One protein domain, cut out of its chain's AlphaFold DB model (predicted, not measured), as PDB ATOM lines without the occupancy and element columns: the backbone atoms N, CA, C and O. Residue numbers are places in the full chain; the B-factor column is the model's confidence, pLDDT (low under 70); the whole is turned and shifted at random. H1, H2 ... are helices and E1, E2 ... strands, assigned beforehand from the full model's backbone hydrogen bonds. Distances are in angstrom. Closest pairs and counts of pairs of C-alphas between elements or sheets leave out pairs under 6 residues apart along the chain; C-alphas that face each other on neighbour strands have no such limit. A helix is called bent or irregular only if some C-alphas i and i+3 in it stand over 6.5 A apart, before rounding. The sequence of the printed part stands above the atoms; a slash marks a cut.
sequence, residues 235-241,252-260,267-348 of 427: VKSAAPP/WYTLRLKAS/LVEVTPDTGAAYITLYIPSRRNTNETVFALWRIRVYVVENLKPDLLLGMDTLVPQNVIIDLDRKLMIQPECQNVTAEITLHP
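Overview. This is residues 235 to 241, 252 to 260 and 267 to 348 of the 427 residues of the protein "C2H2-type domain-containing protein" of Pleomassaria siparia CBS 279.74 (UniProt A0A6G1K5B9). What is the shape? A small antiparallel meander, E3 E4 E5, packs by E5 on a long bent antiparallel hairpin, E1 and E2. What is printed? There are 98 residues, under half in named elements, in order E1 E2 H1 E3 E4 E5: mostly strand, compact, radius of gyration of the C-alphas 14.3 A, spans 44 by 31 by 23 A.

Arrangement. Which strands meet? N 324 of E3, residues 324 to 326, and O 333 of E4, residues 331 to 334, are 3.0 A apart, within hydrogen-bond range. The closest C-alphas of E1, residues 276 to 287, and E5, residues 340 to 343, are Ser 285 and Ala 342, 4.4 A. And the helix? H1, residues 315 to 321, has 1 of 3 O i to N i+4 and 2 of 4 O i to N i+3 pairs within range.

Along the chain. Where does E1 begin? C-alpha 276 is at (42.632, -1.598, 33.443). And E2? E2, residues 291 to 302, ends at (40.549, -0.881, 29.542).

Size, cuts and confidence. Where are cuts? C-alphas 241 and 252 are 21.1 A apart, 260 and 267 12.6 A. Where is confidence low? 34 residues are under 70.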
ATOM      1  N   VAL A 235      30.271  16.251  44.992       63.56
ATOM      2  CA  VAL A 235      29.250  15.217  45.175       63.56
ATOM      3  C   VAL A 235      29.749  13.942  44.500       63.56
ATOM      4  O   VAL A 235      30.119  13.955  43.326       63.56
ATOM      5  N   LYS A 236      29.809  12.840  45.248       68.25
ATOM      6  CA  LYS A 236      30.211  11.528  44.726       68.25
ATOM      7  C   LYS A 236      28.972  10.760  44.272       68.25
ATOM      8  O   LYS A 236      27.968  10.799  44.977       68.25
ATOM      9  N   SER A 237      29.077  10.056  43.145       58.09
ATOM     10  CA  SER A 237      28.055   9.095  42.710       58.09
ATOM     11  C   SER A 237      27.882   7.984  43.751       58.09
ATOM     12  O   SER A 237      28.876   7.464  44.266       58.09
ATOM     13  N   ALA A 238      26.631   7.628  44.048       71.69
ATOM     14  CA  ALA A 238      26.269   6.472  44.870       71.69
ATOM     15  C   ALA A 238      26.201   5.149  44.074       71.69
ATOM     16  O   ALA A 238      26.031   4.089  44.677       71.69
ATOM     17  N   ALA A 239      26.354   5.198  42.744       58.34
ATOM     18  CA  ALA A 239      26.233   4.029  41.878       58.34
ATOM     19  C   ALA A 239      27.226   2.911  42.270       58.34
ATOM     20  O   ALA A 239      28.419   3.191  42.454       58.34
ATOM     21  N   PRO A 240      26.787   1.639  42.340       55.00
ATOM     22  CA  PRO A 240      27.701   0.522  42.547       55.00
ATOM     23  C   PRO A 240      28.690   0.411  41.370       55.00
ATOM     24  O   PRO A 240      28.333   0.724  40.229       55.00
ATOM     25  N   PRO A 241      29.936  -0.038  41.607       51.47
ATOM     26  CA  PRO A 241      30.881  -0.273  40.522       51.47
ATOM     27  C   PRO A 241      30.322  -1.341  39.564       51.47
ATOM     28  O   PRO A 241      29.708  -2.304  40.028       51.47
ATOM     29  N   TRP A 252      26.340   2.673  19.310       26.98
ATOM     30  CA  TRP A 252      27.044   3.626  20.164       26.98
ATOM     31  C   TRP A 252      26.594   5.072  19.915       26.98
ATOM     32  O   TRP A 252      26.870   5.657  18.863       26.98
ATOM     33  N   TYR A 253      25.953   5.681  20.912       31.39
ATOM     34  CA  TYR A 253      25.926   7.141  21.043       31.39
ATOM     35  C   TYR A 253      27.297   7.599  21.563       31.39
ATOM     36  O   TYR A 253      27.938   6.873  22.313       31.39
ATOM     37  N   THR A 254      27.786   8.766  21.130       27.59
ATOM     38  CA  THR A 254      29.181   9.185  21.383       27.59
ATOM     39  C   THR A 254      29.261  10.592  21.978       27.59
ATOM     40  O   THR A 254      29.432  11.585  21.254       27.59
ATOM     41  N   LEU A 255      29.164  10.674  23.310       29.17
ATOM     42  CA  LEU A 255      29.403  11.900  24.070       29.17
ATOM     43  C   LEU A 255      30.915  12.183  24.085       29.17
ATOM     44  O   LEU A 255      31.689  11.409  24.644       29.17
ATOM     45  N   ARG A 256      31.348  13.286  23.460       29.95
ATOM     46  CA  ARG A 256      32.730  13.786  23.601       29.95
ATOM     47  C   ARG A 256      32.779  14.734  24.788       29.95
ATOM     48  O   ARG A 256      32.319  15.870  24.676       29.95
ATOM     49  N   LEU A 257      33.364  14.276  25.888       30.70
ATOM     50  CA  LEU A 257      33.609  15.097  27.065       30.70
ATOM     51  C   LEU A 257      35.008  15.723  26.965       30.70
ATOM     52  O   LEU A 257      36.014  15.026  27.067       30.70
ATOM     53  N   LYS A 258      35.090  17.049  26.794       26.38
ATOM     54  CA  LYS A 258      36.348  17.781  27.012       26.38
ATOM     55  C   LYS A 258      36.535  18.012  28.514       26.38
ATOM     56  O   LYS A 258      36.300  19.112  29.004       26.38
ATOM     57  N   ALA A 259      36.962  16.981  29.240       32.72
ATOM     58  CA  ALA A 259      37.532  17.195  30.563       32.72
ATOM     59  C   ALA A 259      38.873  17.921  30.404       32.72
ATOM     60  O   ALA A 259      39.836  17.349  29.896       32.72
ATOM     61  N   SER A 260      38.959  19.171  30.858       27.86
ATOM     62  CA  SER A 260      40.250  19.690  31.290       27.86
ATOM     63  C   SER A 260      40.586  19.025  32.621       27.86
ATOM     64  O   SER A 260      39.868  19.197  33.609       27.86
ATOM     65  N   LEU A 267      46.044  13.040  38.549       36.19
ATOM     66  CA  LEU A 267      47.157  12.074  38.508       36.19
ATOM     67  C   LEU A 267      46.527  10.767  37.973       36.19
ATOM     68  O   LEU A 267      45.449  10.400  38.440       36.19
ATOM     69  N   VAL A 268      47.114  10.101  36.971       38.12
ATOM     70  CA  VAL A 268      46.541   8.846  36.441       38.12
ATOM     71  C   VAL A 268      47.089   7.676  37.252       38.12
ATOM     72  O   VAL A 268      48.262   7.335  37.135       38.12
ATOM     73  N   GLU A 269      46.237   7.064  38.069       35.25
ATOM     74  CA  GLU A 269      46.558   5.823  38.774       35.25
ATOM     75  C   GLU A 269      46.366   4.643  37.806       35.25
ATOM     76  O   GLU A 269      45.250   4.174  37.568       35.25
ATOM     77  N   VAL A 270      47.469   4.210  37.189       35.25
ATOM     78  CA  VAL A 270      47.527   2.988  36.376       35.25
ATOM     79  C   VAL A 270      47.969   1.847  37.283       35.25
ATOM     80  O   VAL A 270      49.077   1.882  37.813       35.25
ATOM     81  N   THR A 271      47.127   0.828  37.446       35.84
ATOM     82  CA  THR A 271      47.510  -0.426  38.106       35.84
ATOM     83  C   THR A 271      48.019  -1.386  37.023       35.84
ATOM     84  O   THR A 271      47.197  -1.913  36.268       35.84
ATOM     85  N   PRO A 272      49.346  -1.587  36.882       38.78
ATOM     86  CA  PRO A 272      49.928  -2.232  35.700       38.78
ATOM     87  C   PRO A 272      49.456  -3.680  35.494       38.78
ATOM     88  O   PRO A 272      49.351  -4.135  34.358       38.78
ATOM     89  N   ASP A 273      49.091  -4.371  36.572       39.94
ATOM     90  CA  ASP A 273      48.913  -5.827  36.585       39.94
ATOM     91  C   ASP A 273      47.563  -6.317  36.021       39.94
ATOM     92  O   ASP A 273      47.311  -7.519  35.982       39.94
ATOM     93  N   THR A 274      46.659  -5.413  35.611       49.81
ATOM     94  CA  THR A 274      45.267  -5.774  35.244       49.81
ATOM     95  C   THR A 274      44.800  -5.314  33.859       49.81
ATOM     96  O   THR A 274      43.659  -5.584  33.485       49.81
ATOM     97  N   GLY A 275      45.622  -4.570  33.106       59.78
ATOM     98  CA  GLY A 275      45.217  -3.962  31.823       59.78
ATOM     99  C   GLY A 275      44.099  -2.905  31.928       59.78
ATOM    100  O   GLY A 275      43.631  -2.381  30.912       59.78
ATOM    101  N   ALA A 276      43.670  -2.573  33.150       68.31
ATOM    102  CA  ALA A 276      42.632  -1.598  33.443       68.31
ATOM    103  C   ALA A 276      43.208  -0.386  34.189       68.31
ATOM    104  O   ALA A 276      44.040  -0.515  35.085       68.31
ATOM    105  N   ALA A 277      42.713   0.799  33.851       75.69
ATOM    106  CA  ALA A 277      42.988   2.043  34.560       75.69
ATOM    107  C   ALA A 277      41.689   2.615  35.139       75.69
ATOM    108  O   ALA A 277      40.597   2.354  34.626       75.69
ATOM    109  N   TYR A 278      41.790   3.439  36.182       80.12
ATOM    110  CA  TYR A 278      40.651   4.205  36.685       80.12
ATOM    111  C   TYR A 278      40.772   5.671  36.275       80.12
ATOM    112  O   TYR A 278      41.706   6.366  36.671       80.12
ATOM    113  N   ILE A 279      39.786   6.171  35.531       82.31
ATOM    114  CA  ILE A 279      39.651   7.597  35.231       82.31
ATOM    115  C   ILE A 279      38.658   8.203  36.221       82.31
ATOM    116  O   ILE A 279      37.521   7.745  36.338       82.31
ATOM    117  N   THR A 280      39.080   9.259  36.918       85.69
ATOM    118  CA  THR A 280      38.175  10.089  37.726       85.69
ATOM    119  C   THR A 280      37.774  11.317  36.919       85.69
ATOM    120  O   THR A 280      38.626  12.125  36.551       85.69
ATOM    121  N   LEU A 281      36.480  11.463  36.640       87.31
ATOM    122  CA  LEU A 281      35.911  12.617  35.953       87.31
ATOM    123  C   LEU A 281      35.250  13.549  36.968       87.31
ATOM    124  O   LEU A 281      34.429  13.114  37.774       87.31
ATOM    125  N   TYR A 282      35.580  14.835  36.880       89.94
ATOM    126  CA  TYR A 282      34.918  15.909  37.617       89.94
ATOM    127  C   TYR A 282      34.032  16.674  36.636       89.94
ATOM    128  O   TYR A 282      34.538  17.404  35.785       89.94
ATOM    129  N   ILE A 283      32.719  16.484  36.730       91.12
ATOM    130  CA  ILE A 283      31.740  17.093  35.826       91.12
ATOM    131  C   ILE A 283      31.161  18.341  36.507       91.12
ATOM    132  O   ILE A 283      30.456  18.200  37.515       91.12
ATOM    133  N   PRO A 284      31.429  19.562  35.993       93.75
ATOM    134  CA  PRO A 284      30.805  20.778  36.504       93.75
ATOM    135  C   PRO A 284      29.284  20.655  36.398       93.75
ATOM    136  O   PRO A 284      28.762  20.346  35.328       93.75
ATOM    137  N   SER A 285      28.589  20.848  37.512       94.62
ATOM    138  CA  SER A 285      27.146  20.648  37.627       94.62
ATOM    139  C   SER A 285      26.529  21.711  38.546       94.62
ATOM    140  O   SER A 285      27.230  22.441  39.252       94.62
ATOM    141  N   ARG A 286      25.202  21.795  38.558       94.12
ATOM    142  CA  ARG A 286      24.417  22.601  39.492       94.12
ATOM    143  C   ARG A 286      23.596  21.697  40.400       94.12
ATOM    144  O   ARG A 286      23.012  20.715  39.944       94.12
ATOM    145  N   ARG A 287      23.542  22.053  41.678       92.12
ATOM    146  CA  ARG A 287      22.611  21.515  42.666       92.12
ATOM    147  C   ARG A 287      21.600  22.613  42.976       92.12
ATOM    148  O   ARG A 287      21.979  23.727  43.338       92.12
ATOM    149  N   ASN A 288      20.313  22.321  42.800       85.75
ATOM    150  CA  ASN A 288      19.262  23.345  42.781       85.75
ATOM    151  C   ASN A 288      19.586  24.462  41.752       85.75
ATOM    152  O   ASN A 288      20.410  24.278  40.855       85.75
ATOM    153  N   THR A 289      18.929  25.621  41.828       78.44
ATOM    154  CA  THR A 289      19.092  26.694  40.824       78.44
ATOM    155  C   THR A 289      20.473  27.370  40.844       78.44
ATOM    156  O   THR A 289      20.981  27.753  39.784       78.44
ATOM    157  N   ASN A 290      21.103  27.485  42.024       85.31
ATOM    158  CA  ASN A 290      22.243  28.387  42.248       85.31
ATOM    159  C   ASN A 290      23.528  27.752  42.825       85.31
ATOM    160  O   ASN A 290      24.568  28.407  42.770       85.31
ATOM    161  N   GLU A 291      23.525  26.528  43.371       94.25
ATOM    162  CA  GLU A 291      24.750  25.943  43.951       94.25
ATOM    163  C   GLU A 291      25.595  25.275  42.853       94.25
ATOM    164  O   GLU A 291      25.152  24.333  42.198       94.25
ATOM    165  N   THR A 292      26.824  25.755  42.633       93.56
ATOM    166  CA  THR A 292      27.770  25.117  41.699       93.56
ATOM    167  C   THR A 292      28.524  24.004  42.414       93.56
ATOM    168  O   THR A 292      29.165  24.242  43.435       93.56
ATOM    169  N   VAL A 293      28.476  22.796  41.860       95.00
ATOM    170  CA  VAL A 293      29.062  21.585  42.446       95.00
ATOM    171  C   VAL A 293      29.816  20.788  41.381       95.00
ATOM    172  O   VAL A 293      29.595  20.961  40.183       95.00
ATOM    173  N   PHE A 294      30.689  19.875  41.798       93.94
ATOM    174  CA  PHE A 294      31.281  18.892  40.887       93.94
ATOM    175  C   PHE A 294      30.713  17.512  41.177       93.94
ATOM    176  O   PHE A 294      30.848  17.016  42.296       93.94
ATOM    177  N   ALA A 295      30.126  16.882  40.162       92.06
ATOM    178  CA  ALA A 295      29.815  15.464  40.215       92.06
ATOM    179  C   ALA A 295      31.086  14.659  39.914       92.06
ATOM    180  O   ALA A 295      31.771  14.923  38.922       92.06
ATOM    181  N   LEU A 296      31.416  13.705  40.783       91.50
ATOM    182  CA  LEU A 296      32.594  12.851  40.663       91.50
ATOM    183  C   LEU A 296      32.179  11.455  40.197       91.50
ATOM    184  O   LEU A 296      31.502  10.730  40.930       91.50
ATOM    185  N   TRP A 297      32.631  11.070  39.003       89.75
ATOM    186  CA  TRP A 297      32.520   9.701  38.484       89.75
ATOM    187  C   TRP A 297      33.893   9.029  38.517       89.75
ATOM    188  O   TRP A 297      34.884   9.637  38.112       89.75
ATOM    189  N   ARG A 298      33.960   7.765  38.948       85.75
ATOM    190  CA  ARG A 298      35.164   6.927  38.845       85.75
ATOM    191  C   ARG A 298      34.861   5.766  37.903       85.75
ATOM    192  O   ARG A 298      34.080   4.887  38.246       85.75
ATOM    193  N   ILE A 299      35.463   5.780  36.720       85.25
ATOM    194  CA  ILE A 299      35.191   4.825  35.642       85.25
ATOM    195  C   ILE A 299      36.401   3.906  35.489       85.25
ATOM    196  O   ILE A 299      37.526   4.390  35.350       85.25
ATOM    197  N   ARG A 300      36.174   2.590  35.495       82.31
ATOM    198  CA  ARG A 300      37.180   1.601  35.086       82.31
ATOM    199  C   ARG A 300      37.207   1.558  33.560       82.31
ATOM    200  O   ARG A 300      36.172   1.329  32.942       82.31
ATOM    201  N   VAL A 301      38.368   1.791  32.964       81.38
ATOM    202  CA  VAL A 301      38.582   1.726  31.514       81.38
ATOM    203  C   VAL A 301      39.654   0.693  31.199       81.38
ATOM    204  O   VAL A 301      40.603   0.532  31.962       81.38
ATOM    205  N   TYR A 302      39.523   0.017  30.064       77.44
ATOM    206  CA  TYR A 302      40.549  -0.881  29.542       77.44
ATOM    207  C   TYR A 302      41.376  -0.131  28.500       77.44
ATOM    208  O   TYR A 302      40.815   0.498  27.598       77.44
ATOM    209  N   VAL A 303      42.700  -0.151  28.645       73.75
ATOM    210  CA  VAL A 303      43.600   0.521  27.700       73.75
ATOM    211  C   VAL A 303      43.881  -0.440  26.551       73.75
ATOM    212  O   VAL A 303      44.435  -1.513  26.759       73.75
ATOM    213  N   VAL A 304      43.486  -0.052  25.340       70.44
ATOM    214  CA  VAL A 304      43.724  -0.825  24.114       70.44
ATOM    215  C   VAL A 304      44.810  -0.131  23.301       70.44
ATOM    216  O   VAL A 304      44.796   1.095  23.156       70.44
ATOM    217  N   GLU A 305      45.750  -0.904  22.761       71.31
ATOM    218  CA  GLU A 305      46.807  -0.379  21.897       71.31
ATOM    219  C   GLU A 305      46.234   0.355  20.675       71.31
ATOM    220  O   GLU A 305      45.178   0.009  20.144       71.31
ATOM    221  N   ASN A 306      46.950   1.383  20.209       69.88
ATOM    222  CA  ASN A 306      46.587   2.200  19.043       69.88
ATOM    223  C   ASN A 306      45.235   2.947  19.136       69.88
ATOM    224  O   ASN A 306      44.762   3.502  18.136       69.88
ATOM    225  N   LEU A 307      44.619   3.032  20.321       59.12
ATOM    226  CA  LEU A 307      43.404   3.820  20.525       59.12
ATOM    227  C   LEU A 307      43.696   5.327  20.379       59.12
ATOM    228  O   LEU A 307      44.549   5.892  21.062       59.12
ATOM    229  N   LYS A 308      42.962   6.005  19.488       60.69
ATOM    230  CA  LYS A 308      43.071   7.463  19.306       60.69
ATOM    231  C   LYS A 308      42.564   8.199  20.562       60.69
ATOM    232  O   LYS A 308      41.574   7.751  21.136       60.69
ATOM    233  N   PRO A 309      43.159   9.344  20.959       52.56
ATOM    234  CA  PRO A 309      42.964   9.979  22.276       52.56
ATOM    235  C   PRO A 309      41.610  10.702  22.489       52.56
ATOM    236  O   PRO A 309      41.523  11.678  23.232       52.56
ATOM    237  N   ASP A 310      40.537  10.238  21.848       58.47
ATOM    238  CA  ASP A 310      39.173  10.740  22.025       58.47
ATOM    239  C   ASP A 310      38.430   9.877  23.060       58.47
ATOM    240  O   ASP A 310      37.913   8.811  22.723       58.47
ATOM    241  N   LEU A 311      38.303  10.351  24.305       64.56
ATOM    242  CA  LEU A 311      37.413   9.703  25.274       64.56
ATOM    243  C   LEU A 311      35.949   9.907  24.849       64.56
ATOM    244  O   LEU A 311      35.447  11.036  24.781       64.56
ATOM    245  N   LEU A 312      35.269   8.799  24.563       69.69
ATOM    246  CA  LEU A 312      33.851   8.755  24.229       69.69
ATOM    247  C   LEU A 312      33.100   8.064  25.363       69.69
ATOM    248  O   LEU A 312      33.314   6.882  25.605       69.69
ATOM    249  N   LEU A 313      32.208   8.793  26.029       78.31
ATOM    250  CA  LEU A 313      31.273   8.195  26.978       78.31
ATOM    251  C   LEU A 313      30.045   7.739  26.178       78.31
ATOM    252  O   LEU A 313      29.360   8.556  25.553       78.31
ATOM    253  N   GLY A 314      29.823   6.429  26.117       81.75
ATOM    254  CA  GLY A 314      28.652   5.851  25.465       81.75
ATOM    255  C   GLY A 314      27.519   5.580  26.453       81.75
ATOM    256  O   GLY A 314      27.641   5.821  27.655       81.75
ATOM    257  N   MET A 315      26.385   5.080  25.955       79.44
ATOM    258  CA  MET A 315      25.256   4.711  26.827       79.44
ATOM    259  C   MET A 315      25.601   3.540  27.755       79.44
ATOM    260  O   MET A 315      25.073   3.466  28.854       79.44
ATOM    261  N   ASP A 316      26.530   2.680  27.350       76.00
ATOM    262  CA  ASP A 316      27.181   1.660  28.176       76.00
ATOM    263  C   ASP A 316      27.880   2.245  29.415       76.00
ATOM    264  O   ASP A 316      27.931   1.593  30.450       76.00
ATOM    265  N   THR A 317      28.366   3.490  29.344       84.50
ATOM    266  CA  THR A 317      28.942   4.205  30.493       84.50
ATOM    267  C   THR A 317      27.896   5.016  31.265       84.50
ATOM    268  O   THR A 317      27.955   5.111  32.488       84.50
ATOM    269  N   LEU A 318      26.935   5.619  30.557       87.44
ATOM    270  CA  LEU A 318      25.948   6.544  31.130       87.44
ATOM    271  C   LEU A 318      24.793   5.826  31.849       87.44
ATOM    272  O   LEU A 318      24.357   6.279  32.905       87.44
ATOM    273  N   VAL A 319      24.312   4.699  31.312       87.50
ATOM    274  CA  VAL A 319      23.186   3.937  31.882       87.50
ATOM    275  C   VAL A 319      23.526   3.334  33.252       87.50
ATOM    276  O   VAL A 319      22.712   3.503  34.157       87.50
ATOM    277  N   PRO A 320      24.709   2.725  33.493       88.19
ATOM    278  CA  PRO A 320      25.082   2.256  34.834       88.19
ATOM    279  C   PRO A 320      25.258   3.376  35.869       88.19
ATOM    280  O   PRO A 320      25.231   3.105  37.063       88.19
ATOM    281  N   GLN A 321      25.443   4.627  35.433       87.25
ATOM    282  CA  GLN A 321      25.461   5.811  36.303       87.25
ATOM    283  C   GLN A 321      24.069   6.468  36.437       87.25
ATOM    284  O   GLN A 321      23.966   7.585  36.940       87.25
ATOM    285  N   ASN A 322      23.008   5.792  35.969       93.00
ATOM    286  CA  ASN A 322      21.612   6.245  35.992       93.00
ATOM    287  C   ASN A 322      21.396   7.625  35.329       93.00
ATOM    288  O   ASN A 322      20.522   8.400  35.714       93.00
ATOM    289  N   VAL A 323      22.237   7.979  34.351       93.69
ATOM    290  CA  VAL A 323      22.269   9.334  33.788       93.69
ATOM    291  C   VAL A 323      21.093   9.557  32.844       93.69
ATOM    292  O   VAL A 323      20.959   8.883  31.820       93.69
ATOM    293  N   ILE A 324      20.288  10.572  33.147       93.56
ATOM    294  CA  ILE A 324      19.159  10.995  32.319       93.56
ATOM    295  C   ILE A 324      19.623  12.146  31.423       93.56
ATOM    296  O   ILE A 324      20.173  13.140  31.897       93.56
ATOM    297  N   ILE A 325      19.390  12.022  30.118       93.75
ATOM    298  CA  ILE A 325      19.668  13.076  29.137       93.75
ATOM    299  C   ILE A 325      18.345  13.715  28.719       93.75
ATOM    300  O   ILE A 325      17.563  13.115  27.985       93.75
ATOM    301  N   ASP A 326      18.126  14.945  29.170       92.00
ATOM    302  CA  ASP A 326      17.034  15.816  28.744       92.00
ATOM    303  C   ASP A 326      17.508  16.606  27.515       92.00
ATOM    304  O   ASP A 326      18.323  17.530  27.609       92.00
ATOM    305  N   LEU A 327      17.051  16.190  26.331       87.94
ATOM    306  CA  LEU A 327      17.436  16.808  25.061       87.94
ATOM    307  C   LEU A 327      16.796  18.187  24.864       87.94
ATOM    308  O   LEU A 327      17.432  19.063  24.278       87.94
ATOM    309  N   ASP A 328      15.578  18.381  25.367       85.94
ATOM    310  CA  ASP A 328      14.776  19.582  25.122       85.94
ATOM    311  C   ASP A 328      15.302  20.755  25.952       85.94
ATOM    312  O   ASP A 328      15.538  21.847  25.433       85.94
ATOM    313  N   ARG A 329      15.593  20.506  27.236       91.75
ATOM    314  CA  ARG A 329      16.252  21.476  28.127       91.75
ATOM    315  C   ARG A 329      17.764  21.511  27.951       91.75
ATOM    316  O   ARG A 329      18.416  22.395  28.501       91.75
ATOM    317  N   LYS A 330      18.320  20.558  27.198       92.62
ATOM    318  CA  LYS A 330      19.760  20.347  27.022       92.62
ATOM    319  C   LYS A 330      20.471  20.202  28.377       92.62
ATOM    320  O   LYS A 330      21.464  20.874  28.660       92.62
ATOM    321  N   LEU A 331      19.977  19.281  29.205       93.69
ATOM    322  CA  LEU A 331      20.547  18.945  30.513       93.69
ATOM    323  C   LEU A 331      20.934  17.464  30.603       93.69
ATOM    324  O   LEU A 331      20.273  16.584  30.060       93.69
ATOM    325  N   MET A 332      21.995  17.187  31.352       94.88
ATOM    326  CA  MET A 332      22.350  15.860  31.842       94.88
ATOM    327  C   MET A 332      22.082  15.818  33.348       94.88
ATOM    328  O   MET A 332      22.753  16.511  34.113       94.88
ATOM    329  N   ILE A 333      21.100  15.029  33.768       95.38
ATOM    330  CA  ILE A 333      20.665  14.887  35.160       95.38
ATOM    331  C   ILE A 333      21.301  13.620  35.740       95.38
ATOM    332  O   ILE A 333      21.345  12.581  35.080       95.38
ATOM    333  N   GLN A 334      21.807  13.711  36.969       94.62
ATOM    334  CA  GLN A 334      22.534  12.636  37.644       94.62
ATOM    335  C   GLN A 334      21.853  12.291  38.982       94.62
ATOM    336  O   GLN A 334      22.196  12.893  40.006       94.62
ATOM    337  N   PRO A 335      20.891  11.347  39.003       93.94
ATOM    338  CA  PRO A 335      20.148  10.976  40.210       93.94
ATOM    339  C   PRO A 335      21.061  10.529  41.357       93.94
ATOM    340  O   PRO A 335      20.986  11.088  42.453       93.94
ATOM    341  N   GLU A 336      22.023   9.646  41.061       92.12
ATOM    342  CA  GLU A 336      23.025   9.109  42.006       92.12
ATOM    343  C   GLU A 336      23.948  10.174  42.618       92.12
ATOM    344  O   GLU A 336      24.649   9.917  43.596       92.12
ATOM    345  N   CYS A 337      23.951  11.379  42.046       90.75
ATOM    346  CA  CYS A 337      24.679  12.546  42.523       90.75
ATOM    347  C   CYS A 337      23.713  13.601  43.101       90.75
ATOM    348  O   CYS A 337      23.939  14.793  42.925       90.75
ATOM    349  N   GLN A 338      22.631  13.193  43.777       93.75
ATOM    350  CA  GLN A 338      21.612  14.088  44.361       93.75
ATOM    351  C   GLN A 338      20.886  14.961  43.318       93.75
ATOM    352  O   GLN A 338      20.660  16.151  43.543       93.75
ATOM    353  N   ASN A 339      20.524  14.374  42.171       94.31
ATOM    354  CA  ASN A 339      19.843  15.048  41.053       94.31
ATOM    355  C   ASN A 339      20.578  16.287  40.498       94.31
ATOM    356  O   ASN A 339      19.947  17.191  39.944       94.31
ATOM    357  N   VAL A 340      21.907  16.348  40.616       95.75
ATOM    358  CA  VAL A 340      22.683  17.453  40.029       95.75
ATOM    359  C   VAL A 340      22.576  17.456  38.508       95.75
ATOM    360  O   VAL A 340      22.552  16.405  37.860       95.75
ATOM    361  N   THR A 341      22.527  18.654  37.936       96.38
ATOM    362  CA  THR A 341      22.343  18.867  36.501       96.38
ATOM    363  C   THR A 341      23.588  19.490  35.883       96.38
ATOM    364  O   THR A 341      24.158  20.439  36.415       96.38
ATOM    365  N   ALA A 342      24.035  18.964  34.748       94.75
ATOM    366  CA  ALA A 342      25.090  19.561  33.938       94.75
ATOM    367  C   ALA A 342      24.494  20.026  32.606       94.75
ATOM    368  O   ALA A 342      23.734  19.294  31.974       94.75
ATOM    369  N   GLU A 343      24.831  21.237  32.172       93.19
ATOM    370  CA  GLU A 343      24.402  21.745  30.868       93.19
ATOM    371  C   GLU A 343      25.108  20.980  29.741       93.19
ATOM    372  O   GLU A 343      26.326  20.781  29.775       93.19
ATOM    373  N   ILE A 344      24.342  20.569  28.729       92.00
ATOM    374  CA  ILE A 344      24.855  19.902  27.535       92.00
ATOM    375  C   ILE A 344      24.632  20.746  26.277       92.00
ATOM    376  O   ILE A 344      23.644  21.440  26.094       92.00
ATOM    377  N   THR A 345      25.581  20.667  25.356       85.50
ATOM    378  CA  THR A 345      25.572  21.354  24.066       85.50
ATOM    379  C   THR A 345      25.290  20.332  22.979       85.50
ATOM    380  O   THR A 345      26.159  19.532  22.622       85.50
ATOM    381  N   LEU A 346      24.080  20.335  22.424       80.50
ATOM    382  CA  LEU A 346      23.772  19.502  21.264       80.50
ATOM    383  C   LEU A 346      24.599  19.982  20.062       80.50
ATOM    384  O   LEU A 346      24.554  21.150  19.688       80.50
ATOM    385  N   HIS A 347      25.354  19.075  19.446       67.44
ATOM    386  CA  HIS A 347      26.024  19.323  18.173       67.44
ATOM    387  C   HIS A 347      25.540  18.294  17.156       67.44
ATOM    388  O   HIS A 347      25.797  17.104  17.367       67.44
ATOM    389  N   PRO A 348      24.935  18.697  16.024       59.34
ATOM    390  CA  PRO A 348      24.732  17.774  14.913       59.34
ATOM    391  C   PRO A 348      26.072  17.141  14.502       59.34
ATOM    392  O   PRO A 348      27.147  17.734  14.663       59.34
TER     393      PRO A 348